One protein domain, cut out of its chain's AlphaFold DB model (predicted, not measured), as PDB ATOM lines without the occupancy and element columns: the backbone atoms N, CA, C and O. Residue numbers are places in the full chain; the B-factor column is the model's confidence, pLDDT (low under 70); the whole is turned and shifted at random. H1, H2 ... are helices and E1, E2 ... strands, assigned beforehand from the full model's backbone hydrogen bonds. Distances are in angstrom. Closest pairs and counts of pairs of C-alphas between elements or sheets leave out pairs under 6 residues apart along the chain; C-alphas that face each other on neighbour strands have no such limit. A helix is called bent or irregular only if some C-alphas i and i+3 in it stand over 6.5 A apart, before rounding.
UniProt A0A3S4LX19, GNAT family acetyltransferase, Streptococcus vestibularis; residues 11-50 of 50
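What this domain is: This is residues 11 to 50 of the 50 residues of the protein "GNAT family acetyltransferase" of Streptococcus vestibularis (UniProt A0A3S4LX19). The model is a small helical hairpin laid out as a V, with a short strand past its narrow end: H1 and H2 come close together where H1 begins and H2 ends, and the link of residues 24 to 30 goes across the wide end. From the narrow end the chain goes on past the beginning of H1 into E1, the last named element, which stands alone with no named strand beside it. The printed part has 40 residues with two named helices and one named strand, in the order H1, H2, E1 along the chain, and its class is mostly helix. The whole is compact, with a radius of gyration of the C-alphas of 9.8 A, and the C-alphas span 25 by 21 by 13 A along their three main axes.

How they stand to each other: The printed part begins with H1, residues 11 to 23, and after a short link comes H2, residues 31 to 40. These two helices touch, with 8 pairs of C-alphas within 8 A. Their closest C-alphas are those of Met 14 and Ile 38, 5.2 A apart. Their lines stand at a shallow tilt of 32 degrees, and they run opposite ways: the N-to-C direction of H1 is (-0.38, -0.92, -0.07) and that of H2 is (0.77, 0.59, 0.24). The two form a helical hairpin, a pair of helices that follow each other in the chain, touch and run opposite ways, with their centres 10.3 A apart. After H2 a tight link of 5 residues, 41 to 45, leads to E1, residues 46 to 49. H2 and E1 are apart, although they follow each other in the chain. Between H1 and E1 there are 2 pairs of C-alphas within 8 A, and the closest C-alphas are those of Lys 13 and Val 46, 5.9 A apart. The centres of H1 and E1 are 10.2 A apart. E1 pairs with no named strand. In H1 and H2 every backbone O of residue i is within hydrogen-bond range of the N of residue i+4 inside the helix.

Where its parts are: H1 begins at Asp 11, whose C-alpha is at (1.660, 29.626, 24.054), and ends at Asp 23, whose C-alpha is at (-2.549, 11.515, 22.963). It has 13 residues, is the longest helix by residues, and measures 18.6 A from first to last C-alpha. H2 begins at Pro 31, with its C-alpha at (-13.262, 18.252, 27.332), ends at Gly 40, and measures 14.2 A over its 10 residues. E1 has 4 residues, from Val 46 to Ala 49, and measures 10.3 A; its last C-alpha, that of Ala 49, is at (11.788, 16.446, 24.916). Neither helix is bent.

The domain as a whole: The two C-alphas farthest apart in the domain are those of Ile 30, the residue before H2, and Phe 50, the residue after E1, at 28.3 A. From the first to the last printed C-alpha, Asp 11 to Phe 50, the distance is 17.1 A. The printed part is one domain of a chain of 50 residues, and Phe 50 is the chain's last residue. The printed part has no cut, and neither of the two links is long: the link from H1 to H2 has 7 residues and is short, and the link from H2 to E1 is tight. The mean pLDDT of the printed part is 85.2. It is 88 for H1, 86 for H2 and 90 for E1. One printed residue, Gly 29 in the link between the helices, is under 70.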
ATOM      1  N   ASP A  11       2.278  30.262  25.228       87.81
ATOM      2  CA  ASP A  11       1.660  29.626  24.054       87.81
ATOM      3  C   ASP A  11       2.265  28.251  23.739       87.81
ATOM      4  O   ASP A  11       1.558  27.301  23.398       87.81
ATOM      5  N   GLN A  12       3.587  28.114  23.888       88.88
ATOM      6  CA  GLN A  12       4.265  26.838  23.663       88.88
ATOM      7  C   GLN A  12       3.955  25.835  24.776       88.88
ATOM      8  O   GLN A  12       3.795  24.651  24.488       88.88
ATOM      9  N   LYS A  13       3.837  26.284  26.034       90.88
ATOM     10  CA  LYS A  13       3.435  25.421  27.156       90.88
ATOM     11  C   LYS A  13       2.052  24.829  26.902       90.88
ATOM     12  O   LYS A  13       1.868  23.621  27.035       90.88
ATOM     13  N   MET A  14       1.111  25.674  26.482       90.19
ATOM     14  CA  MET A  14      -0.251  25.266  26.140       90.19
ATOM     15  C   MET A  14      -0.263  24.274  24.976       90.19
ATOM     16  O   MET A  14      -0.942  23.256  25.061       90.19
ATOM     17  N   ALA A  15       0.516  24.527  23.920       90.31
ATOM     18  CA  ALA A  15       0.603  23.635  22.767       90.31
ATOM     19  C   ALA A  15       1.146  22.245  23.139       90.31
ATOM     20  O   ALA A  15       0.560  21.237  22.752       90.31
ATOM     21  N   VAL A  16       2.218  22.187  23.938       89.75
ATOM     22  CA  VAL A  16       2.806  20.918  24.402       89.75
ATOM     23  C   VAL A  16       1.809  20.136  25.255       89.75
ATOM     24  O   VAL A  16       1.615  18.943  25.040       89.75
ATOM     25  N   VAL A  17       1.136  20.800  26.197       88.69
ATOM     26  CA  VAL A  17       0.120  20.155  27.041       88.69
ATOM     27  C   VAL A  17      -1.084  19.698  26.215       88.69
ATOM     28  O   VAL A  17      -1.589  18.602  26.441       88.69
ATOM     29  N   ALA A  18      -1.516  20.484  25.228       89.00
ATOM     30  CA  ALA A  18      -2.611  20.114  24.337       89.00
ATOM     31  C   ALA A  18      -2.287  18.870  23.494       89.00
ATOM     32  O   ALA A  18      -3.152  18.008  23.347       89.00
ATOM     33  N   GLU A  19      -1.060  18.750  22.978       89.06
ATOM     34  CA  GLU A  19      -0.613  17.546  22.264       89.06
ATOM     35  C   GLU A  19      -0.619  16.318  23.181       89.06
ATOM     36  O   GLU A  19      -1.234  15.311  22.843       89.06
ATOM     37  N   ILE A  20      -0.048  16.426  24.388       86.06
ATOM     38  CA  ILE A  20      -0.033  15.324  25.365       86.06
ATOM     39  C   ILE A  20      -1.460  14.878  25.706       86.06
ATOM     40  O   ILE A  20      -1.756  13.688  25.723       86.06
ATOM     41  N   LEU A  21      -2.367  15.820  25.962       85.62
ATOM     42  CA  LEU A  21      -3.754  15.498  26.304       85.62
ATOM     43  C   LEU A  21      -4.529  14.898  25.127       85.62
ATOM     44  O   LEU A  21      -5.430  14.090  25.340       85.62
ATOM     45  N   LYS A  22      -4.180  15.265  23.892       84.19
ATOM     46  CA  LYS A  22      -4.748  14.660  22.684       84.19
ATOM     47  C   LYS A  22      -4.300  13.206  22.517       84.19
ATOM     48  O   LYS A  22      -5.103  12.391  22.069       84.19
ATOM     49  N   ASP A  23      -3.064  12.888  22.898       85.31
ATOM     50  CA  ASP A  23      -2.549  11.515  22.963       85.31
ATOM     51  C   ASP A  23      -3.074  10.729  24.182       85.31
ATOM     52  O   ASP A  23      -3.091   9.498  24.156       85.31
ATOM     53  N   LEU A  24      -3.564  11.410  25.229       83.31
ATOM     54  CA  LEU A  24      -4.159  10.805  26.431       83.31
ATOM     55  C   LEU A  24      -5.657  11.145  26.617       83.31
ATOM     56  O   LEU A  24      -6.053  11.682  27.661       83.31
ATOM     57  N   PRO A  25      -6.538  10.768  25.670       73.19
ATOM     58  CA  PRO A  25      -7.971  11.042  25.779       73.19
ATOM     59  C   PRO A  25      -8.641  10.284  26.938       73.19
ATOM     60  O   PRO A  25      -9.679  10.709  27.438       73.19
ATOM     61  N   GLU A  26      -8.054   9.175  27.397       74.69
ATOM     62  CA  GLU A  26      -8.605   8.353  28.483       74.69
ATOM     63  C   GLU A  26      -8.422   8.979  29.876       74.69
ATOM     64  O   GLU A  26      -9.183   8.674  30.791       74.69
ATOM     65  N   TRP A  27      -7.434   9.862  30.057       73.56
ATOM     66  CA  TRP A  27      -7.165  10.509  31.351       73.56
ATOM     67  C   TRP A  27      -8.058  11.718  31.608       73.56
ATOM     68  O   TRP A  27      -8.475  11.957  32.739       73.56
ATOM     69  N   PHE A  28      -8.377  12.461  30.551       71.12
ATOM     70  CA  PHE A  28      -9.278  13.602  30.593       71.12
ATOM     71  C   PHE A  28     -10.470  13.320  29.680       71.12
ATOM     72  O   PHE A  28     -10.678  13.969  28.660       71.12
ATOM     73  N   GLY A  29     -11.292  12.345  30.076       67.75
ATOM     74  CA  GLY A  29     -12.537  11.995  29.379       67.75
ATOM     75  C   GLY A  29     -13.594  13.112  29.355       67.75
ATOM     76  O   GLY A  29     -14.703  12.889  28.874       67.75
ATOM     77  N   ILE A  30     -13.274  14.304  29.878       82.38
ATOM     78  CA  ILE A  30     -14.133  15.488  29.896       82.38
ATOM     79  C   ILE A  30     -13.394  16.653  29.214       82.38
ATOM     80  O   ILE A  30     -12.381  17.120  29.744       82.38
ATOM     81  N   PRO A  31     -13.920  17.191  28.097       81.06
ATOM     82  CA  PRO A  31     -13.262  18.252  27.332       81.06
ATOM     83  C   PRO A  31     -13.051  19.553  28.126       81.06
ATOM     84  O   PRO A  31     -12.055  20.240  27.914       81.06
ATOM     85  N   GLU A  32     -13.934  19.871  29.078       83.12
ATOM     86  CA  GLU A  32     -13.774  21.028  29.976       83.12
ATOM     87  C   GLU A  32     -12.545  20.905  30.884       83.12
ATOM     88  O   GLU A  32     -11.806  21.872  31.065       83.12
ATOM     89  N   SER A  33     -12.281  19.712  31.426       83.00
ATOM     90  CA  SER A  33     -11.099  19.488  32.268       83.00
ATOM     91  C   SER A  33      -9.812  19.556  31.444       83.00
ATOM     92  O   SER A  33      -8.820  20.110  31.914       83.00
ATOM     93  N   THR A  34      -9.842  19.072  30.198       85.00
ATOM     94  CA  THR A  34      -8.737  19.219  29.239       85.00
ATOM     95  C   THR A  34      -8.419  20.692  28.988       85.00
ATOM     96  O   THR A  34      -7.267  21.101  29.101       85.00
ATOM     97  N   GLN A  35      -9.435  21.509  28.690       86.50
ATOM     98  CA  GLN A  35      -9.247  22.941  28.441       86.50
ATOM     99  C   GLN A  35      -8.732  23.682  29.673       86.50
ATOM    100  O   GLN A  35      -7.768  24.436  29.559       86.50
ATOM    101  N   ALA A  36      -9.305  23.424  30.851       88.94
ATOM    102  CA  ALA A  36      -8.844  24.028  32.100       88.94
ATOM    103  C   ALA A  36      -7.375  23.682  32.397       88.94
ATOM    104  O   ALA A  36      -6.618  24.530  32.872       88.94
ATOM    105  N   TYR A  37      -6.950  22.456  32.078       87.12
ATOM    106  CA  TYR A  37      -5.565  22.027  32.262       87.12
ATOM    107  C   TYR A  37      -4.607  22.696  31.267       87.12
ATOM    108  O   TYR A  37      -3.536  23.159  31.662       87.12
ATOM    109  N   ILE A  38      -5.005  22.818  29.993       88.12
ATOM    110  CA  ILE A  38      -4.244  23.565  28.978       88.12
ATOM    111  C   ILE A  38      -4.098  25.025  29.405       88.12
ATOM    112  O   ILE A  38      -3.004  25.575  29.352       88.12
ATOM    113  N   GLU A  39      -5.173  25.657  29.873       89.44
ATOM    114  CA  GLU A  39      -5.140  27.060  30.278       89.44
ATOM    115  C   GLU A  39      -4.323  27.283  31.559       89.44
ATOM    116  O   GLU A  39      -3.658  28.310  31.697       89.44
ATOM    117  N   GLY A  40      -4.309  26.307  32.470       87.69
ATOM    118  CA  GLY A  40      -3.442  26.298  33.649       87.69
ATOM    119  C   GLY A  40      -1.960  26.076  33.327       87.69
ATOM    120  O   GLY A  40      -1.097  26.487  34.102       87.69
ATOM    121  N   ALA A  41      -1.633  25.498  32.167       87.75
ATOM    122  CA  ALA A  41      -0.255  25.192  31.783       87.75
ATOM    123  C   ALA A  41       0.646  26.426  31.645       87.75
ATOM    124  O   ALA A  41       1.864  26.304  31.769       87.75
ATOM    125  N   LYS A  42       0.072  27.615  31.421       86.69
ATOM    126  CA  LYS A  42       0.818  28.882  31.351       86.69
ATOM    127  C   LYS A  42       1.625  29.161  32.626       86.69
ATOM    128  O   LYS A  42       2.788  29.565  32.544       86.69
ATOM    129  N   ASP A  43       1.043  28.836  33.779       87.69
ATOM    130  CA  ASP A  43       1.636  29.043  35.103       87.69
ATOM    131  C   ASP A  43       2.576  27.894  35.509       87.69
ATOM    132  O   ASP A  43       3.494  28.065  36.307       87.69
ATOM    133  N   LEU A  44       2.415  26.718  34.894       86.44
ATOM    134  CA  LEU A  44       3.222  25.538  35.188       86.44
ATOM    135  C   LEU A  44       4.616  25.601  34.552       86.44
ATOM    136  O   LEU A  44       4.854  26.223  33.513       86.44
ATOM    137  N   GLN A  45       5.559  24.891  35.168       89.81
ATOM    138  CA  GLN A  45       6.884  24.676  34.600       89.81
ATOM    139  C   GLN A  45       6.834  23.478  33.642       89.81
ATOM    140  O   GLN A  45       6.785  22.326  34.070       89.81
ATOM    141  N   VAL A  46       6.808  23.753  32.338       89.25
ATOM    142  CA  VAL A  46       6.681  22.725  31.296       89.25
ATOM    143  C   VAL A  46       8.044  22.413  30.691       89.25
ATOM    144  O   VAL A  46       8.836  23.308  30.393       89.25
ATOM    145  N   TRP A  47       8.297  21.127  30.478       90.50
ATOM    146  CA  TRP A  47       9.521  20.611  29.883       90.50
ATOM    147  C   TRP A  47       9.158  19.761  28.674       90.50
ATOM    148  O   TRP A  47       8.285  18.901  28.763       90.50
ATOM    149  N   ALA A  48       9.828  19.999  27.552       88.62
ATOM    150  CA  ALA A  48       9.623  19.251  26.321       88.62
ATOM    151  C   ALA A  48      10.902  18.499  25.948       88.62
ATOM    152  O   ALA A  48      12.010  19.036  26.060       88.62
ATOM    153  N   ALA A  49      10.735  17.252  25.512       90.00
ATOM    154  CA  ALA A  49      11.788  16.446  24.916       90.00
ATOM    155  C   ALA A  49      11.623  16.477  23.391       90.00
ATOM    156  O   ALA A  49      10.547  16.162  22.888       90.00
ATOM    157  N   PHE A  50      12.685  16.871  22.690       79.94
ATOM    158  CA  PHE A  50      12.769  16.898  21.226       79.94
ATOM    159  C   PHE A  50      13.684  15.783  20.718       79.94
ATOM    160  O   PHE A  50      14.672  15.462  21.434       79.94
TER     161      PHE A  50